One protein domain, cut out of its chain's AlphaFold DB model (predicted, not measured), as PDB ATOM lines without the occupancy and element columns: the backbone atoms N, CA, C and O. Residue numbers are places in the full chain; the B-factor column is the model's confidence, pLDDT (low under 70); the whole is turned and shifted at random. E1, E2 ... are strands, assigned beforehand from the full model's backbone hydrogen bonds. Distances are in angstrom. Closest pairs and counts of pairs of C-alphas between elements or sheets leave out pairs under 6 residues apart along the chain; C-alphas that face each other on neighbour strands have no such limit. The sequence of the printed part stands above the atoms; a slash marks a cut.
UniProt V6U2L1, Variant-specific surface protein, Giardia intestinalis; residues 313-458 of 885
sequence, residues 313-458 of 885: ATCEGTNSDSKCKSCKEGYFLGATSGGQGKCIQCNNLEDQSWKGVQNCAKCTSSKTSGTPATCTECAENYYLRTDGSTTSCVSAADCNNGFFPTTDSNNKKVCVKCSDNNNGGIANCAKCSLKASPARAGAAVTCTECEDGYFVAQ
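What this domain is: This is residues 313 to 458 of the 885 residues of the protein "Variant-specific surface protein" of Giardia intestinalis (UniProt V6U2L1). The domain is a long, loose rod made of six two-stranded hairpins set one after another in chain order, most of their strands running crosswise or slantwise to its length. E1 and E2 are near one end, then come E3 and E4, E5 and E6, E7 and E8, E9 and E10, E11 and E12, with the short strand E13 beyond them near the other end. The fourth and fifth hairpins join side by side into one strongly twisted mixed sheet, in the order E8, E7, E10, E9, while the other four hairpins are separate antiparallel sheets. The printed part has 146 residues with no named helix and thirteen named strands, E1 to E13 in order; its class is all strand, though under half of the residues, 60, are in named elements. It is loose, with a radius of gyration of the C-alphas of 19.0 A, and the C-alphas span 65 by 32 by 23 A.

How they stand to each other: E1, residues 313 to 315, and E2, residues 324 to 327, are a hairpin, with N 325 and O 314 within hydrogen-bond range at 2.8 A. E3, residues 331 to 334, and E4, residues 342 to 345, are the next hairpin, antiparallel at 141 degrees between their directions, with N 332 and O 344 2.8 A apart. The closest C-alphas of E2 and E4 are those of Cys 327 and Cys 343, 5.6 A apart. E5, residues 360 to 364, and E6, residues 374 to 378, are an antiparallel hairpin at 148 degrees, with N 376 and O 362 2.8 A apart. E3 and E5 come closest at the C-alphas of Phe 332 and Thr 364, 5.7 A. E7, residues 383 to 387, and E8, residues 390 to 394, are an antiparallel hairpin at 150 degrees, with N 383 and O 394 2.8 A apart. The closest C-alphas of E6 and E8 are those of Cys 378 and Cys 393, 5.6 A apart. E9, residues 403 to 407, and E10, residues 413 to 417, are a hairpin at 143 degrees, with N 404 and O 416 2.9 A apart. E7 and E10 are parallel neighbours at 35 degrees, with N 415 and O 384 2.8 A apart; they are the inner strands of the four-stranded sheet, and E8 and E9 are its edge strands. From edge to edge of that sheet the strands' lines turn by 75 degrees. E11, residues 429 to 434, and E12, residues 445 to 450, are a hairpin at 149 degrees, with N 433 and O 446 2.9 A apart. The closest C-alphas of E9 and E11 are those of Phe 404 and Leu 434, 7.0 A apart. E13, residues 454 to 456, pairs with no named strand; Cys 450 of E12 and Val 456 have the closest C-alphas of the two, at 6.1 A. E1 and E13 are apart.

Where its parts are: E1 begins at C-alpha 313, at (111.846, 64.086, 49.055). E7 measures 12.9 A from first to last C-alpha and begins at C-alpha 383, at (118.870, 64.472, 75.432). E8 measures 12.8 A, E9 12.6 A, E10 13.3 A, E11 12.9 A and E12 12.7 A. E13 measures 7.0 A and ends at C-alpha 456, at (114.750, 54.807, 100.419).

The domain as a whole: The two C-alphas farthest apart are those of Gly 317 and Gln 458, 65.8 A. The links from E4 to E5, with 14 residues, and from E10 to E11, with 11, are long. The printed part has no cut. The model's mean pLDDT over the printed part is 86.0, and it is under 70 at residue 320 and residues 436 to 443.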
ATOM      1  N   ALA A 313     111.424  65.410  49.505       89.38
ATOM      2  CA  ALA A 313     111.846  64.086  49.055       89.38
ATOM      3  C   ALA A 313     110.915  63.546  47.953       89.38
ATOM      4  O   ALA A 313     111.375  62.898  47.022       89.38
ATOM      5  N   THR A 314     109.619  63.871  48.010       89.69
ATOM      6  CA  THR A 314     108.654  63.624  46.922       89.69
ATOM      7  C   THR A 314     107.662  64.784  46.819       89.69
ATOM      8  O   THR A 314     107.378  65.459  47.816       89.69
ATOM      9  N   CYS A 315     107.115  65.033  45.626       90.69
ATOM     10  CA  CYS A 315     106.220  66.164  45.366       90.69
ATOM     11  C   CYS A 315     105.207  65.896  44.230       90.69
ATOM     12  O   CYS A 315     105.231  64.852  43.581       90.69
ATOM     13  N   GLU A 316     104.302  66.850  43.994       85.88
ATOM     14  CA  GLU A 316     103.432  66.943  42.801       85.88
ATOM     15  C   GLU A 316     103.591  68.285  42.059       85.88
ATOM     16  O   GLU A 316     102.693  68.733  41.346       85.88
ATOM     17  N   GLY A 317     104.696  68.995  42.281       85.00
ATOM     18  CA  GLY A 317     104.896  70.334  41.742       85.00
ATOM     19  C   GLY A 317     106.138  71.019  42.295       85.00
ATOM     20  O   GLY A 317     106.650  70.645  43.346       85.00
ATOM     21  N   THR A 318     106.564  72.085  41.621       77.19
ATOM     22  CA  THR A 318     107.739  72.903  41.970       77.19
ATOM     23  C   THR A 318     107.529  73.874  43.142       77.19
ATOM     24  O   THR A 318     108.426  74.647  43.451       77.19
ATOM     25  N   ASN A 319     106.353  73.893  43.787       77.19
ATOM     26  CA  ASN A 319     106.041  74.843  44.861       77.19
ATOM     27  C   ASN A 319     106.226  74.210  46.255       77.19
ATOM     28  O   ASN A 319     105.373  73.459  46.737       77.19
ATOM     29  N   SER A 320     107.326  74.588  46.904       69.69
ATOM     30  CA  SER A 320     107.795  74.156  48.227       69.69
ATOM     31  C   SER A 320     106.784  74.355  49.361       69.69
ATOM     32  O   SER A 320     106.791  73.593  50.322       69.69
ATOM     33  N   ASP A 321     105.905  75.359  49.268       75.62
ATOM     34  CA  ASP A 321     104.949  75.701  50.329       75.62
ATOM     35  C   ASP A 321     103.690  74.816  50.321       75.62
ATOM     36  O   ASP A 321     102.921  74.826  51.282       75.62
ATOM     37  N   SER A 322     103.429  74.073  49.237       80.25
ATOM     38  CA  SER A 322     102.129  73.404  49.051       80.25
ATOM     39  C   SER A 322     102.125  72.103  48.250       80.25
ATOM     40  O   SER A 322     101.071  71.471  48.171       80.25
ATOM     41  N   LYS A 323     103.244  71.694  47.636       87.94
ATOM     42  CA  LYS A 323     103.293  70.551  46.701       87.94
ATOM     43  C   LYS A 323     104.132  69.370  47.152       87.94
ATOM     44  O   LYS A 323     104.223  68.391  46.412       87.94
ATOM     45  N   CYS A 324     104.690  69.409  48.353       91.38
ATOM     46  CA  CYS A 324     105.508  68.316  48.852       91.38
ATOM     47  C   CYS A 324     104.651  67.241  49.530       91.38
ATOM     48  O   CYS A 324     103.681  67.539  50.229       91.38
ATOM     49  N   LYS A 325     104.998  65.979  49.269       90.56
ATOM     50  CA  LYS A 325     104.363  64.755  49.791       90.56
ATOM     51  C   LYS A 325     105.190  64.114  50.903       90.56
ATOM     52  O   LYS A 325     104.639  63.504  51.816       90.56
ATOM     53  N   SER A 326     106.509  64.257  50.833       89.94
ATOM     54  CA  SER A 326     107.450  63.879  51.884       89.94
ATOM     55  C   SER A 326     108.643  64.833  51.877       89.94
ATOM     56  O   SER A 326     108.922  65.495  50.874       89.94
ATOM     57  N   CYS A 327     109.340  64.911  53.006       91.81
ATOM     58  CA  CYS A 327     110.433  65.850  53.241       91.81
ATOM     59  C   CYS A 327     111.754  65.112  53.442       91.81
ATOM     60  O   CYS A 327     111.756  63.941  53.827       91.81
ATOM     61  N   LYS A 328     112.872  65.798  53.186       90.38
ATOM     62  CA  LYS A 328     114.212  65.266  53.477       90.38
ATOM     63  C   LYS A 328     114.454  65.167  54.993       90.38
ATOM     64  O   LYS A 328     113.736  65.768  55.792       90.38
ATOM     65  N   GLU A 329     115.460  64.389  55.396       89.50
ATOM     66  CA  GLU A 329     115.825  64.223  56.811       89.50
ATOM     67  C   GLU A 329     116.126  65.585  57.468       89.50
ATOM     68  O   GLU A 329     116.699  66.478  56.847       89.50
ATOM     69  N   GLY A 330     115.678  65.770  58.713       90.56
ATOM     70  CA  GLY A 330     115.710  67.064  59.407       90.56
ATOM     71  C   GLY A 330     114.499  67.974  59.155       90.56
ATOM     72  O   GLY A 330     114.394  69.020  59.798       90.56
ATOM     73  N   TYR A 331     113.561  67.568  58.291       92.31
ATOM     74  CA  TYR A 331     112.310  68.279  58.014       92.31
ATOM     75  C   TYR A 331     111.087  67.372  58.216       92.31
ATOM     76  O   TYR A 331     111.141  66.163  57.992       92.31
ATOM     77  N   PHE A 332     109.951  67.960  58.590       92.50
ATOM     78  CA  PHE A 332     108.649  67.295  58.647       92.50
ATOM     79  C   PHE A 332     107.633  67.980  57.732       92.50
ATOM     80  O   PHE A 332     107.746  69.165  57.422       92.50
ATOM     81  N   LEU A 333     106.617  67.226  57.310       92.06
ATOM     82  CA  LEU A 333     105.555  67.742  56.455       92.06
ATOM     83  C   LEU A 333     104.497  68.494  57.279       92.06
ATOM     84  O   LEU A 333     103.786  67.892  58.094       92.06
ATOM     85  N   GLY A 334     104.357  69.792  57.020       90.50
ATOM     86  CA  GLY A 334     103.286  70.653  57.519       90.50
ATOM     87  C   GLY A 334     101.976  70.434  56.761       90.50
ATOM     88  O   GLY A 334     101.516  71.317  56.039       90.50
ATOM     89  N   ALA A 335     101.393  69.240  56.891       88.88
ATOM     90  CA  ALA A 335     100.118  68.871  56.278       88.88
ATOM     91  C   ALA A 335      99.288  67.955  57.187       88.88
ATOM     92  O   ALA A 335      99.816  67.192  58.003       88.88
ATOM     93  N   THR A 336      97.966  67.995  57.016       84.56
ATOM     94  CA  THR A 336      97.056  66.997  57.591       84.56
ATOM     95  C   THR A 336      97.217  65.647  56.886       84.56
ATOM     96  O   THR A 336      97.723  65.567  55.768       84.56
ATOM     97  N   SER A 337      96.824  64.556  57.552       78.06
ATOM     98  CA  SER A 337      97.100  63.187  57.086       78.06
ATOM     99  C   SER A 337      96.643  62.932  55.638       78.06
ATOM    100  O   SER A 337      95.447  62.933  55.359       78.06
ATOM    101  N   GLY A 338      97.598  62.660  54.740       71.56
ATOM    102  CA  GLY A 338      97.360  62.399  53.312       71.56
ATOM    103  C   GLY A 338      97.374  63.638  52.403       71.56
ATOM    104  O   GLY A 338      97.236  63.490  51.193       71.56
ATOM    105  N   GLY A 339      97.543  64.842  52.957       81.19
ATOM    106  CA  GLY A 339      97.661  66.087  52.198       81.19
ATOM    107  C   GLY A 339      99.079  66.385  51.700       81.19
ATOM    108  O   GLY A 339     100.059  65.815  52.176       81.19
ATOM    109  N   GLN A 340      99.171  67.325  50.758       87.50
ATOM    110  CA  GLN A 340     100.422  67.996  50.382       87.50
ATOM    111  C   GLN A 340     100.637  69.219  51.282       87.50
ATOM    112  O   GLN A 340      99.670  69.779  51.806       87.50
ATOM    113  N   GLY A 341     101.881  69.663  51.443       89.00
ATOM    114  CA  GLY A 341     102.183  70.855  52.234       89.00
ATOM    115  C   GLY A 341     103.641  71.284  52.152       89.00
ATOM    116  O   GLY A 341     104.375  70.853  51.261       89.00
ATOM    117  N   LYS A 342     104.032  72.131  53.107       90.19
ATOM    118  CA  LYS A 342     105.389  72.657  53.259       90.19
ATOM    119  C   LYS A 342     106.288  71.693  54.029       90.19
ATOM    120  O   LYS A 342     105.841  71.078  54.998       90.19
ATOM    121  N   CYS A 343     107.560  71.613  53.652       92.12
ATOM    122  CA  CYS A 343     108.583  70.963  54.466       92.12
ATOM    123  C   CYS A 343     109.180  71.956  55.470       92.12
ATOM    124  O   CYS A 343     109.645  73.029  55.104       92.12
ATOM    125  N   ILE A 344     109.124  71.616  56.757       91.19
ATOM    126  CA  ILE A 344     109.464  72.522  57.861       91.19
ATOM    127  C   ILE A 344     110.561  71.877  58.699       91.19
ATOM    128  O   ILE A 344     110.462  70.708  59.065       91.19
ATOM    129  N   GLN A 345     111.627  72.624  58.982       93.50
ATOM    130  CA  GLN A 345     112.781  72.110  59.716       93.50
ATOM    131  C   GLN A 345     112.387  71.724  61.151       93.50
ATOM    132  O   GLN A 345     111.645  72.447  61.819       93.50
ATOM    133  N   CYS A 346     112.903  70.601  61.652       94.62
ATOM    134  CA  CYS A 346     112.496  70.025  62.937       94.62
ATOM    135  C   CYS A 346     112.705  70.932  64.157       94.62
ATOM    136  O   CYS A 346     112.022  70.740  65.161       94.62
ATOM    137  N   ASN A 347     113.596  71.922  64.074       93.38
ATOM    138  CA  ASN A 347     113.875  72.911  65.119       93.38
ATOM    139  C   ASN A 347     113.233  74.294  64.879       93.38
ATOM    140  O   ASN A 347     113.460  75.200  65.680       93.38
ATOM    141  N   ASN A 348     112.442  74.478  63.816       92.69
ATOM    142  CA  ASN A 348     111.811  75.759  63.498       92.69
ATOM    143  C   ASN A 348     110.644  76.054  64.460       92.69
ATOM    144  O   ASN A 348     109.640  75.345  64.467       92.69
ATOM    145  N   LEU A 349     110.761  77.117  65.260       90.62
ATOM    146  CA  LEU A 349     109.739  77.546  66.226       90.62
ATOM    147  C   LEU A 349     108.830  78.679  65.710       90.62
ATOM    148  O   LEU A 349     107.880  79.060  66.397       90.62
ATOM    149  N   GLU A 350     109.143  79.235  64.539       88.56
ATOM    150  CA  GLU A 350     108.572  80.481  64.016       88.56
ATOM    151  C   GLU A 350     107.310  80.260  63.172       88.56
ATOM    152  O   GLU A 350     106.469  81.157  63.076       88.56
ATOM    153  N   ASP A 351     107.136  79.066  62.591       86.19
ATOM    154  CA  ASP A 351     105.939  78.731  61.817       86.19
ATOM    155  C   ASP A 351     104.672  78.796  62.695       86.19
ATOM    156  O   ASP A 351     104.600  78.240  63.796       86.19
ATOM    157  N   GLN A 352     103.651  79.507  62.218       82.38
ATOM    158  CA  GLN A 352     102.429  79.743  62.990       82.38
ATOM    159  C   GLN A 352     101.476  78.541  63.005       82.38
ATOM    160  O   GLN A 352     100.704  78.401  63.954       82.38
ATOM    161  N   SER A 353     101.520  77.686  61.979       85.31
ATOM    162  CA  SER A 353     100.591  76.563  61.788       85.31
ATOM    163  C   SER A 353     101.195  75.216  62.186       85.31
ATOM    164  O   SER A 353     100.474  74.332  62.644       85.31
ATOM    165  N   TRP A 354     102.509  75.051  62.027       88.56
ATOM    166  CA  TRP A 354     103.198  73.765  62.108       88.56
ATOM    167  C   TRP A 354     104.574  73.934  62.760       88.56
ATOM    168  O   TRP A 354     105.582  74.128  62.089       88.56
ATOM    169  N   LYS A 355     104.624  73.861  64.091       90.69
ATOM    170  CA  LYS A 355     105.847  74.131  64.863       90.69
ATOM    171  C   LYS A 355     106.750  72.907  64.972       90.69
ATOM    172  O   LYS A 355     106.271  71.796  65.176       90.69
ATOM    173  N   GLY A 356     108.057  73.118  64.893       92.31
ATOM    174  CA  GLY A 356     109.072  72.155  65.309       92.31
ATOM    175  C   GLY A 356     109.240  72.097  66.834       92.31
ATOM    176  O   GLY A 356     108.471  72.683  67.598       92.31
ATOM    177  N   VAL A 357     110.285  71.399  67.274       93.06
ATOM    178  CA  VAL A 357     110.694  71.254  68.678       93.06
ATOM    179  C   VAL A 357     112.094  71.832  68.845       93.06
ATOM    180  O   VAL A 357     113.004  71.514  68.081       93.06
ATOM    181  N   GLN A 358     112.291  72.679  69.854       94.19
ATOM    182  CA  GLN A 358     113.579  73.335  70.083       94.19
ATOM    183  C   GLN A 358     114.698  72.295  70.239       94.19
ATOM    184  O   GLN A 358     114.516  71.291  70.923       94.19
ATOM    185  N   ASN A 359     115.849  72.535  69.604       93.88
ATOM    186  CA  ASN A 359     117.015  71.637  69.597       93.88
ATOM    187  C   ASN A 359     116.746  70.225  69.032       93.88
ATOM    188  O   ASN A 359     117.505  69.298  69.311       93.88
ATOM    189  N   CYS A 360     115.691  70.039  68.236       94.81
ATOM    190  CA  CYS A 360     115.388  68.763  67.598       94.81
ATOM    191  C   CYS A 360     116.121  68.597  66.258       94.81
ATOM    192  O   CYS A 360     116.033  69.466  65.390       94.81
ATOM    193  N   ALA A 361     116.817  67.472  66.072       93.62
ATOM    194  CA  ALA A 361     117.509  67.137  64.825       93.62
ATOM    195  C   ALA A 361     116.623  66.329  63.868       93.62
ATOM    196  O   ALA A 361     116.669  66.551  62.662       93.62
ATOM    197  N   LYS A 362     115.801  65.411  64.391       93.19
ATOM    198  CA  LYS A 362     114.876  64.581  63.603       93.19
ATOM    199  C   LYS A 362     113.535  64.482  64.296       93.19
ATOM    200  O   LYS A 362     113.467  64.348  65.515       93.19
ATOM    201  N   CYS A 363     112.466  64.539  63.517       93.25
ATOM    202  CA  CYS A 363     111.110  64.633  64.022       93.25
ATOM    203  C   CYS A 363     110.107  64.007  63.051       93.25
ATOM    204  O   CYS A 363     110.418  63.692  61.904       93.25
ATOM    205  N   THR A 364     108.875  63.847  63.522       92.12
ATOM    206  CA  THR A 364     107.733  63.376  62.739       92.12
ATOM    207  C   THR A 364     106.579  64.366  62.862       92.12
ATOM    208  O   THR A 364     106.382  64.980  63.911       92.12
ATOM    209  N   SER A 365     105.817  64.551  61.783       87.25
ATOM    210  CA  SER A 365     104.675  65.471  61.791       87.25
ATOM    211  C   SER A 365     103.574  64.982  62.734       87.25
ATOM    212  O   SER A 365     103.197  63.809  62.699       87.25
ATOM    213  N   SER A 366     102.994  65.906  63.504       86.25
ATOM    214  CA  SER A 366     101.782  65.667  64.298       86.25
ATOM    215  C   SER A 366     100.558  65.312  63.435       86.25
ATOM    216  O   SER A 366      99.580  64.748  63.931       86.25
ATOM    217  N   LYS A 367     100.580  65.650  62.133       87.94
ATOM    218  CA  LYS A 367      99.429  65.571  61.204       87.94
ATOM    219  C   LYS A 367      98.221  66.426  61.625       87.94
ATOM    220  O   LYS A 367      97.169  66.349  60.989       87.94
ATOM    221  N   THR A 368      98.376  67.251  62.663       86.19
ATOM    222  CA  THR A 368      97.344  68.104  63.263       86.19
ATOM    223  C   THR A 368      97.842  69.546  63.316       86.19
ATOM    224  O   THR A 368      98.853  69.829  63.957       86.19
ATOM    225  N   SER A 369      97.133  70.462  62.649       84.25
ATOM    226  CA  SER A 369      97.491  71.888  62.632       84.25
ATOM    227  C   SER A 369      97.475  72.484  64.047       84.25
ATOM    228  O   SER A 369      96.641  72.116  64.876       84.25
ATOM    229  N   GLY A 370      98.418  73.379  64.337       84.06
ATOM    230  CA  GLY A 370      98.614  74.004  65.648       84.06
ATOM    231  C   GLY A 370      99.309  73.121  66.694       84.06
ATOM    232  O   GLY A 370      99.638  73.617  67.771       84.06
ATOM    233  N   THR A 371      99.571  71.844  66.396       86.00
ATOM    234  CA  THR A 371     100.293  70.929  67.295       86.00
ATOM    235  C   THR A 371     101.751  70.782  66.838       86.00
ATOM    236  O   THR A 371     101.977  70.526  65.653       86.00
ATOM    237  N   PRO A 372     102.754  70.925  67.730       87.94
ATOM    238  CA  PRO A 372     104.156  70.745  67.361       87.94
ATOM    239  C   PRO A 372     104.475  69.339  66.837       87.94
ATOM    240  O   PRO A 372     103.819  68.363  67.202       87.94
ATOM    241  N   ALA A 373     105.515  69.230  66.012       91.81
ATOM    242  CA  ALA A 373     106.094  67.960  65.587       91.81
ATOM    243  C   ALA A 373     106.570  67.122  66.789       91.81
ATOM    244  O   ALA A 373     106.966  67.655  67.824       91.81
ATOM    245  N   THR A 374     106.587  65.800  66.642       93.06
ATOM    246  CA  THR A 374     107.145  64.892  67.653       93.06
ATOM    247  C   THR A 374     108.624  64.684  67.362       93.06
ATOM    248  O   THR A 374     108.969  64.124  66.319       93.06
ATOM    249  N   CYS A 375     109.503  65.112  68.266       94.31
ATOM    250  CA  CYS A 375     110.936  64.891  68.127       94.31
ATOM    251  C   CYS A 375     111.299  63.416  68.360       94.31
ATOM    252  O   CYS A 375     110.824  62.792  69.307       94.31
ATOM    253  N   THR A 376     112.151  62.864  67.499       92.75
ATOM    254  CA  THR A 376     112.643  61.478  67.560       92.75
ATOM    255  C   THR A 376     114.148  61.396  67.810       92.75
ATOM    256  O   THR A 376     114.624  60.380  68.313       92.75
ATOM    257  N   GLU A 377     114.898  62.459  67.503       92.25
ATOM    258  CA  GLU A 377     116.335  62.562  67.764       92.25
ATOM    259  C   GLU A 377     116.719  64.030  67.999       92.25
ATOM    260  O   GLU A 377     116.326  64.918  67.238       92.25
ATOM    261  N   CYS A 378     117.478  64.296  69.058       94.31
ATOM    262  CA  CYS A 378     117.894  65.647  69.427       94.31
ATOM    263  C   CYS A 378     119.217  66.053  68.772       94.31
ATOM    264  O   CYS A 378     120.025  65.207  68.393       94.31
ATOM    265  N   ALA A 379     119.445  67.362  68.670       92.25
ATOM    266  CA  ALA A 379     120.718  67.927  68.243       92.25
ATOM    267  C   ALA A 379     121.859  67.549  69.199       92.25
ATOM    268  O   ALA A 379     121.646  67.146  70.348       92.25
ATOM    269  N   GLU A 380     123.094  67.705  68.725       86.56
ATOM    270  CA  GLU A 380     124.278  67.343  69.492       86.56
ATOM    271  C   GLU A 380     124.300  68.038  70.869       86.56
ATOM    272  O   GLU A 380     124.046  69.233  70.991       86.56
ATOM    273  N   ASN A 381     124.613  67.255  71.906       87.38
ATOM    274  CA  ASN A 381     124.614  67.621  73.336       87.38
ATOM    275  C   ASN A 381     123.245  67.729  74.032       87.38
ATOM    276  O   ASN A 381     123.217  67.905  75.252       87.38
ATOM    277  N   TYR A 382     122.139  67.507  73.322       93.50
ATOM    278  CA  TYR A 382     120.804  67.417  73.915       93.50
ATOM    279  C   TYR A 382     120.344  65.962  74.091       93.50
ATOM    280  O   TYR A 382     120.793  65.050  73.396       93.50
ATOM    281  N   TYR A 383     119.447  65.758  75.052       93.00
ATOM    282  CA  TYR A 383     118.870  64.472  75.432       93.00
ATOM    283  C   TYR A 383     117.370  64.490  75.138       93.00
ATOM    284  O   TYR A 383     116.677  65.446  75.498       93.00
ATOM    285  N   LEU A 384     116.869  63.433  74.493       93.94
ATOM    286  CA  LEU A 384     115.446  63.293  74.200       93.94
ATOM    287  C   LEU A 384     114.682  62.942  75.478       93.94
ATOM    288  O   LEU A 384     114.921  61.900  76.089       93.94
ATOM    289  N   ARG A 385     113.749  63.808  75.862       91.88
ATOM    290  CA  ARG A 385     112.860  63.644  77.009       91.88
ATOM    291  C   ARG A 385     111.424  63.466  76.521       91.88
ATOM    292  O   ARG A 385     110.943  64.281  75.732       91.88
ATOM    293  N   THR A 386     110.744  62.439  77.028       88.38
ATOM    294  CA  THR A 386     109.357  62.111  76.665       88.38
ATOM    295  C   THR A 386     108.457  62.146  77.898       88.38
ATOM    296  O   THR A 386     108.582  61.301  78.789       88.38
ATOM    297  N   ASP A 387     107.517  63.089  77.933       82.06
ATOM    298  CA  ASP A 387     106.535  63.255  79.007       82.06
ATOM    299  C   ASP A 387     105.131  62.931  78.461       82.06
ATOM    300  O   ASP A 387     104.425  63.765  77.897       82.06
ATOM    301  N   GLY A 388     104.714  61.669  78.590       80.06
ATOM    302  CA  GLY A 388     103.456  61.194  78.008       80.06
ATOM    303  C   GLY A 388     103.548  61.103  76.483       80.06
ATOM    304  O   GLY A 388     104.287  60.268  75.969       80.06
ATOM    305  N   SER A 389     102.787  61.934  75.768       74.44
ATOM    306  CA  SER A 389     102.830  62.040  74.300       74.44
ATOM    307  C   SER A 389     103.725  63.173  73.784       74.44
ATOM    308  O   SER A 389     103.931  63.268  72.574       74.44
ATOM    309  N   THR A 390     104.247  64.040  74.659       82.19
ATOM    310  CA  THR A 390     105.100  65.164  74.257       82.19
ATOM    311  C   THR A 390     106.575  64.779  74.308       82.19
ATOM    312  O   THR A 390     107.003  63.955  75.116       82.19
ATOM    313  N   THR A 391     107.362  65.374  73.413       91.25
ATOM    314  CA  THR A 391     108.808  65.147  73.288       91.25
ATOM    315  C   THR A 391     109.539  66.482  73.301       91.25
ATOM    316  O   THR A 391     109.055  67.473  72.756       91.25
ATOM    317  N   SER A 392     110.700  66.523  73.949       92.44
ATOM    318  CA  SER A 392     111.532  67.721  74.072       92.44
ATOM    319  C   SER A 392     113.017  67.362  74.079       92.44
ATOM    320  O   SER A 392     113.389  66.234  74.404       92.44
ATOM    321  N   CYS A 393     113.865  68.321  73.708       94.25
ATOM    322  CA  CYS A 393     115.317  68.164  73.684       94.25
ATOM    323  C   CYS A 393     115.956  69.102  74.703       94.25
ATOM    324  O   CYS A 393     115.978  70.321  74.518       94.25
ATOM    325  N   VAL A 394     116.460  68.520  75.787       94.06
ATOM    326  CA  VAL A 394     116.915  69.249  76.978       94.06
ATOM    327  C   VAL A 394     118.389  68.952  77.269       94.06
ATOM    328  O   VAL A 394     118.943  67.996  76.720       94.06
ATOM    329  N   SER A 395     119.071  69.774  78.071       93.00
ATOM    330  CA  SER A 395     120.475  69.499  78.411       93.00
ATOM    331  C   SER A 395     120.588  68.331  79.402       93.00
ATOM    332  O   SER A 395     119.617  67.952  80.058       93.00
ATOM    333  N   ALA A 396     121.794  67.781  79.580       88.38
ATOM    334  CA  ALA A 396     122.030  66.732  80.577       88.38
ATOM    335  C   ALA A 396     121.632  67.152  82.010       88.38
ATOM    336  O   ALA A 396     121.212  66.308  82.798       88.38
ATOM    337  N   ALA A 397     121.735  68.445  82.345       86.75
ATOM    338  CA  ALA A 397     121.340  68.984  83.649       86.75
ATOM    339  C   ALA A 397     119.811  69.114  83.810       86.75
ATOM    340  O   ALA A 397     119.307  69.116  84.935       86.75
ATOM    341  N   ASP A 398     119.075  69.186  82.698       90.31
ATOM    342  CA  ASP A 398     117.613  69.305  82.646       90.31
ATOM    343  C   ASP A 398     116.901  67.939  82.652       90.31
ATOM    344  O   ASP A 398     115.697  67.852  82.919       90.31
ATOM    345  N   CYS A 399     117.645  66.849  82.429       89.81
ATOM    346  CA  CYS A 399     117.241  65.503  82.832       89.81
ATOM    347  C   CYS A 399     117.286  65.394  84.374       89.81
ATOM    348  O   CYS A 399     118.152  64.731  84.942       89.81
ATOM    349  N   ASN A 400     116.370  66.091  85.046       86.12
ATOM    350  CA  ASN A 400     116.199  66.129  86.497       86.12
ATOM    351  C   ASN A 400     114.723  65.875  86.873       86.12
ATOM    352  O   ASN A 400     113.904  65.541  86.013       86.12
ATOM    353  N   ASN A 401     114.372  66.018  88.160       81.50
ATOM    354  CA  ASN A 401     112.997  65.880  88.665       81.50
ATOM    355  C   ASN A 401     112.319  64.555  88.257       81.50
ATOM    356  O   ASN A 401     111.244  64.544  87.661       81.50
ATOM    357  N   GLY A 402     112.971  63.435  88.578       88.06
ATOM    358  CA  GLY A 402     112.475  62.084  88.279       88.06
ATOM    359  C   GLY A 402     112.969  61.491  86.963       88.06
ATOM    360  O   GLY A 402     112.587  60.374  86.616       88.06
ATOM    361  N   PHE A 403     113.866  62.193  86.272       91.56
ATOM    362  CA  PHE A 403     114.614  61.691  85.126       91.56
ATOM    363  C   PHE A 403     116.125  61.807  85.363       91.56
ATOM    364  O   PHE A 403     116.553  62.577  86.224       91.56
ATOM    365  N   PHE A 404     116.920  61.072  84.581       91.12
ATOM    366  CA  PHE A 404     118.378  61.207  84.506       91.12
ATOM    367  C   PHE A 404     118.884  61.033  83.059       91.12
ATOM    368  O   PHE A 404     118.231  60.348  82.263       91.12
ATOM    369  N   PRO A 405     120.019  61.656  82.683       91.69
ATOM    370  CA  PRO A 405     120.586  61.532  81.344       91.69
ATOM    371  C   PRO A 405     121.295  60.184  81.178       91.69
ATOM    372  O   PRO A 405     122.152  59.818  81.981       91.69
ATOM    373  N   THR A 406     120.977  59.461  80.107       89.88
ATOM    374  CA  THR A 406     121.641  58.204  79.737       89.88
ATOM    375  C   THR A 406     121.617  58.003  78.218       89.88
ATOM    376  O   THR A 406     121.227  58.898  77.461       89.88
ATOM    377  N   THR A 407     122.045  56.830  77.767       87.50
ATOM    378  CA  THR A 407     122.002  56.405  76.369       87.50
ATOM    379  C   THR A 407     121.115  55.162  76.240       87.50
ATOM    380  O   THR A 407     121.250  54.241  77.041       87.50
ATOM    381  N   ASP A 408     120.214  55.133  75.253       83.69
ATOM    382  CA  ASP A 408     119.331  53.988  74.989       83.69
ATOM    383  C   ASP A 408     120.073  52.805  74.332       83.69
ATOM    384  O   ASP A 408     121.219  52.919  73.887       83.69
ATOM    385  N   SER A 409     119.381  51.671  74.187       81.38
ATOM    386  CA  SER A 409     119.888  50.452  73.530       81.38
ATOM    387  C   SER A 409     120.348  50.638  72.073       81.38
ATOM    388  O   SER A 409     120.961  49.734  71.511       81.38
ATOM    389  N   ASN A 410     120.040  51.778  71.448       83.19
ATOM    390  CA  ASN A 410     120.385  52.124  70.069       83.19
ATOM    391  C   ASN A 410     121.471  53.218  69.997       83.19
ATOM    392  O   ASN A 410     121.667  53.811  68.938       83.19
ATOM    393  N   ASN A 411     122.152  53.511  71.108       83.31
ATOM    394  CA  ASN A 411     123.143  54.581  71.255       83.31
ATOM    395  C   ASN A 411     122.602  56.033  71.156       83.31
ATOM    396  O   ASN A 411     123.379  56.958  70.923       83.31
ATOM    397  N   LYS A 412     121.300  56.279  71.383       86.00
ATOM    398  CA  LYS A 412     120.703  57.634  71.398       86.00
ATOM    399  C   LYS A 412     120.680  58.248  72.801       86.00
ATOM    400  O   LYS A 412     120.314  57.580  73.764       86.00
ATOM    401  N   LYS A 413     121.005  59.543  72.914       90.06
ATOM    402  CA  LYS A 413     120.958  60.320  74.172       90.06
ATOM    403  C   LYS A 413     119.507  60.561  74.616       90.06
ATOM    404  O   LYS A 413     118.746  61.215  73.904       90.06
ATOM    405  N   VAL A 414     119.135  60.071  75.798       91.88
ATOM    406  CA  VAL A 414     117.760  60.103  76.333       91.88
ATOM    407  C   VAL A 414     117.721  60.521  77.808       91.88
ATOM    408  O   VAL A 414     118.584  60.129  78.592       91.88
ATOM    409  N   CYS A 415     116.706  61.289  78.208       92.81
ATOM    410  CA  CYS A 415     116.330  61.417  79.615       92.81
ATOM    411  C   CYS A 415     115.375  60.265  79.955       92.81
ATOM    412  O   CYS A 415     114.223  60.274  79.514       92.81
ATOM    413  N   VAL A 416     115.817  59.290  80.746       90.56
ATOM    414  CA  VAL A 416     114.963  58.172  81.194       90.56
ATOM    415  C   VAL A 416     114.471  58.408  82.614       90.56
ATOM    416  O   VAL A 416     115.088  59.156  83.371       90.56
ATOM    417  N   LYS A 417     113.350  57.783  82.982       91.88
ATOM    418  CA  LYS A 417     112.788  57.898  84.334       91.88
ATOM    419  C   LYS A 417     113.690  57.218  85.359       91.88
ATOM    420  O   LYS A 417     114.253  56.160  85.092       91.88
ATOM    421  N   CYS A 418     113.747  57.774  86.567       92.06
ATOM    422  CA  CYS A 418     114.485  57.195  87.689       92.06
ATOM    423  C   CYS A 418     114.048  55.759  88.034       92.06
ATOM    424  O   CYS A 418     114.885  54.993  88.505       92.06
ATOM    425  N   SER A 419     112.797  55.376  87.743       90.50
ATOM    426  CA  SER A 419     112.270  54.018  87.923       90.50
ATOM    427  C   SER A 419     112.480  53.044  86.750       90.50
ATOM    428  O   SER A 419     112.046  51.896  86.827       90.50
ATOM    429  N   ASP A 420     113.184  53.442  85.682       89.56
ATOM    430  CA  ASP A 420     113.463  52.568  84.533       89.56
ATOM    431  C   ASP A 420     114.711  51.691  84.740       89.56
ATOM    432  O   ASP A 420     115.839  52.061  84.397       89.56
ATOM    433  N   ASN A 421     114.494  50.484  85.266       85.44
ATOM    434  CA  ASN A 421     115.540  49.483  85.492       85.44
ATOM    435  C   ASN A 421     116.348  49.116  84.237       85.44
ATOM    436  O   ASN A 421     117.518  48.754  84.364       85.44
ATOM    437  N   ASN A 422     115.752  49.171  83.040       84.38
ATOM    438  CA  ASN A 422     116.419  48.715  81.815       84.38
ATOM    439  C   ASN A 422     117.509  49.695  81.371       84.38
ATOM    440  O   ASN A 422     118.505  49.288  80.780       84.38
ATOM    441  N   ASN A 423     117.330  50.977  81.693       83.56
ATOM    442  CA  ASN A 423     118.226  52.064  81.313       83.56
ATOM    443  C   ASN A 423     119.110  52.560  82.482       83.56
ATOM    444  O   ASN A 423     119.721  53.626  82.401       83.56
ATOM    445  N   GLY A 424     119.206  51.772  83.563       83.00
ATOM    446  CA  GLY A 424     120.084  52.025  84.715       83.00
ATOM    447  C   GLY A 424     119.424  52.696  85.926       83.00
ATOM    448  O   GLY A 424     120.145  53.105  86.838       83.00
ATOM    449  N   GLY A 425     118.094  52.817  85.940       88.44
ATOM    450  CA  GLY A 425     117.295  53.302  87.068       88.44
ATOM    451  C   GLY A 425     117.130  52.281  88.202       88.44
ATOM    452  O   GLY A 425     117.733  51.208  88.202       88.44
ATOM    453  N   ILE A 426     116.300  52.633  89.188       88.62
ATOM    454  CA  ILE A 426     115.989  51.836  90.384       88.62
ATOM    455  C   ILE A 426     114.468  51.708  90.511       88.62
ATOM    456  O   ILE A 426     113.777  52.718  90.600       88.62
ATOM    457  N   ALA A 427     113.938  50.485  90.580       89.81
ATOM    458  CA  ALA A 427     112.494  50.246  90.648       89.81
ATOM    459  C   ALA A 427     111.821  51.033  91.781       89.81
ATOM    460  O   ALA A 427     112.333  51.088  92.902       89.81
ATOM    461  N   ASN A 428     110.647  51.594  91.481       88.69
ATOM    462  CA  ASN A 428     109.854  52.430  92.386       88.69
ATOM    463  C   ASN A 428     110.601  53.690  92.881       88.69
ATOM    464  O   ASN A 428     110.306  54.197  93.960       88.69
ATOM    465  N   CYS A 429     111.589  54.193  92.129       91.31
ATOM    466  CA  CYS A 429     112.302  55.429  92.442       91.31
ATOM    467  C   CYS A 429     111.700  56.644  91.717       91.31
ATOM    468  O   CYS A 429     111.833  56.783  90.500       91.31
ATOM    469  N   ALA A 430     111.101  57.565  92.477       90.56
ATOM    470  CA  ALA A 430     110.469  58.777  91.962       90.56
ATOM    471  C   ALA A 430     111.475  59.894  91.636       90.56
ATOM    472  O   ALA A 430     111.259  60.652  90.692       90.56
ATOM    473  N   LYS A 431     112.575  60.016  92.396       90.75
ATOM    474  CA  LYS A 431     113.676  60.963  92.138       90.75
ATOM    475  C   LYS A 431     115.017  60.326  92.456       90.75
ATOM    476  O   LYS A 431     115.154  59.592  93.430       90.75
ATOM    477  N   CYS A 432     116.019  60.646  91.650       91.25
ATOM    478  CA  CYS A 432     117.342  60.054  91.728       91.25
ATOM    479  C   CYS A 432     118.439  61.075  91.406       91.25
ATOM    480  O   CYS A 432     118.185  62.116  90.797       91.25
ATOM    481  N   SER A 433     119.664  60.770  91.824       88.00
ATOM    482  CA  SER A 433     120.880  61.523  91.521       88.00
ATOM    483  C   SER A 433     121.869  60.652  90.747       88.00
ATOM    484  O   SER A 433     121.968  59.448  90.977       88.00
ATOM    485  N   LEU A 434     122.618  61.255  89.820       85.62
ATOM    486  CA  LEU A 434     123.664  60.553  89.073       85.62
ATOM    487  C   LEU A 434     124.764  60.051  90.013       85.62
ATOM    488  O   LEU A 434     125.273  60.795  90.854       85.62
ATOM    489  N   LYS A 435     125.172  58.795  89.830       80.69
ATOM    490  CA  LYS A 435     126.284  58.206  90.570       80.69
ATOM    491  C   LYS A 435     127.610  58.605  89.922       80.69
ATOM    492  O   LYS A 435     127.787  58.452  88.715       80.69
ATOM    493  N   ALA A 436     128.568  59.075  90.720       65.44
ATOM    494  CA  ALA A 436     129.924  59.315  90.231       65.44
ATOM    495  C   ALA A 436     130.567  57.980  89.794       65.44
ATOM    496  O   ALA A 436     130.745  57.067  90.602       65.44
ATOM    497  N   SER A 437     130.855  57.864  88.496       61.47
ATOM    498  CA  SER A 437     131.439  56.686  87.827       61.47
ATOM    499  C   SER A 437     132.889  56.410  88.305       61.47
ATOM    500  O   SER A 437     133.518  57.363  88.771       61.47
ATOM    501  N   PRO A 438     133.481  55.191  88.146       57.19
ATOM    502  CA  PRO A 438     133.095  54.175  87.154       57.19
ATOM    503  C   PRO A 438     133.163  52.667  87.532       57.19
ATOM    504  O   PRO A 438     133.674  52.253  88.570       57.19
ATOM    505  N   ALA A 439     132.735  51.847  86.557       42.16
ATOM    506  CA  ALA A 439     133.284  50.521  86.208       42.16
ATOM    507  C   ALA A 439     132.753  49.210  86.846       42.16
ATOM    508  O   ALA A 439     133.438  48.192  86.729       42.16
ATOM    509  N   ARG A 440     131.542  49.135  87.430       44.47
ATOM    510  CA  ARG A 440     130.893  47.828  87.732       44.47
ATOM    511  C   ARG A 440     129.385  47.806  87.478       44.47
ATOM    512  O   ARG A 440     128.717  48.820  87.640       44.47
ATOM    513  N   ALA A 441     128.880  46.623  87.116       48.00
ATOM    514  CA  ALA A 441     127.467  46.350  86.864       48.00
ATOM    515  C   ALA A 441     126.584  46.727  88.070       48.00
ATOM    516  O   ALA A 441     126.786  46.228  89.178       48.00
ATOM    517  N   GLY A 442     125.617  47.614  87.839       58.62
ATOM    518  CA  GLY A 442     124.699  48.158  88.838       58.62
ATOM    519  C   GLY A 442     123.999  49.414  88.308       58.62
ATOM    520  O   GLY A 442     124.343  49.899  87.232       58.62
ATOM    521  N   ALA A 443     123.026  49.940  89.058       61.00
ATOM    522  CA  ALA A 443     122.291  51.147  88.676       61.00
ATOM    523  C   ALA A 443     123.220  52.369  88.506       61.00
ATOM    524  O   ALA A 443     124.161  52.573  89.284       61.00
ATOM    525  N   ALA A 444     122.927  53.187  87.490       75.06
ATOM    526  CA  ALA A 444     123.660  54.406  87.135       75.06
ATOM    527  C   ALA A 444     123.335  55.594  88.061       75.06
ATOM    528  O   ALA A 444     124.024  56.617  88.051       75.06
ATOM    529  N   VAL A 445     122.290  55.448  88.875       86.50
ATOM    530  CA  VAL A 445     121.772  56.469  89.782       86.50
ATOM    531  C   VAL A 445     121.671  55.958  91.216       86.50
ATOM    532  O   VAL A 445     121.660  54.755  91.471       86.50
ATOM    533  N   THR A 446     121.577  56.890  92.155       88.94
ATOM    534  CA  THR A 446     121.190  56.657  93.549       88.94
ATOM    535  C   THR A 446     119.791  57.227  93.752       88.94
ATOM    536  O   THR A 446     119.523  58.358  93.348       88.94
ATOM    537  N   CYS A 447     118.887  56.468  94.365       89.88
ATOM    538  CA  CYS A 447     117.541  56.955  94.636       89.88
ATOM    539  C   CYS A 447     117.540  57.951  95.802       89.88
ATOM    540  O   CYS A 447     118.111  57.676  96.858       89.88
ATOM    541  N   THR A 448     116.895  59.100  95.605       89.12
ATOM    542  CA  THR A 448     116.749  60.170  96.604       89.12
ATOM    543  C   THR A 448     115.323  60.278  97.140       89.12
ATOM    544  O   THR A 448     115.139  60.719  98.271       89.12
ATOM    545  N   GLU A 449     114.325  59.838  96.371       87.25
ATOM    546  CA  GLU A 449     112.915  59.788  96.766       87.25
ATOM    547  C   GLU A 449     112.238  58.613  96.054       87.25
ATOM    548  O   GLU A 449     112.378  58.464  94.840       87.25
ATOM    549  N   CYS A 450     111.519  57.774  96.795       88.56
ATOM    550  CA  CYS A 450     110.781  56.646  96.229       88.56
ATOM    551  C   CYS A 450     109.346  57.038  95.846       88.56
ATOM    552  O   CYS A 450     108.830  58.063  96.288       88.56
ATOM    553  N   GLU A 451     108.713  56.217  95.015       86.19
ATOM    554  CA  GLU A 451     107.288  56.293  94.693       86.19
ATOM    555  C   GLU A 451     106.429  55.962  95.935       86.19
ATOM    556  O   GLU A 451     106.898  55.332  96.890       86.19
ATOM    557  N   ASP A 452     105.167  56.408  95.938       78.94
ATOM    558  CA  ASP A 452     104.247  56.225  97.069       78.94
ATOM    559  C   ASP A 452     104.137  54.746  97.488       78.94
ATOM    560  O   ASP A 452     103.958  53.845  96.668       78.94
ATOM    561  N   GLY A 453     104.208  54.496  98.795       74.25
ATOM    562  CA  GLY A 453     104.240  53.157  99.387       74.25
ATOM    563  C   GLY A 453     105.645  52.584  99.598       74.25
ATOM    564  O   GLY A 453     105.747  51.470 100.109       74.25
ATOM    565  N   TYR A 454     106.711  53.321  99.267       83.44
ATOM    566  CA  TYR A 454     108.101  52.888  99.436       83.44
ATOM    567  C   TYR A 454     108.959  53.916 100.195       83.44
ATOM    568  O   TYR A 454     108.675  55.112 100.203       83.44
ATOM    569  N   PHE A 455     110.050  53.449 100.807       82.62
ATOM    570  CA  PHE A 455     111.085  54.279 101.428       82.62
ATOM    571  C   PHE A 455     112.476  53.952 100.873       82.62
ATOM    572  O   PHE A 455     112.741  52.842 100.408       82.62
ATOM    573  N   VAL A 456     113.379  54.932 100.930       82.94
ATOM    574  CA  VAL A 456     114.750  54.807 100.419       82.94
ATOM    575  C   VAL A 456     115.566  53.914 101.362       82.94
ATOM    576  O   VAL A 456     115.792  54.266 102.521       82.94
ATOM    577  N   ALA A 457     116.027  52.759 100.875       79.69
ATOM    578  CA  ALA A 457     116.924  51.880 101.628       79.69
ATOM    579  C   ALA A 457     118.289  52.557 101.876       79.69
ATOM    580  O   ALA A 457     118.689  53.455 101.130       79.69
ATOM    581  N   GLN A 458     119.036  52.127 102.903       76.69
ATOM    582  CA  GLN A 458     120.326  52.751 103.241       76.69
ATOM    583  C   GLN A 458     121.267  52.837 102.025       76.69
ATOM    584  O   GLN A 458     121.476  51.863 101.303       76.69
TER     585      GLN A 458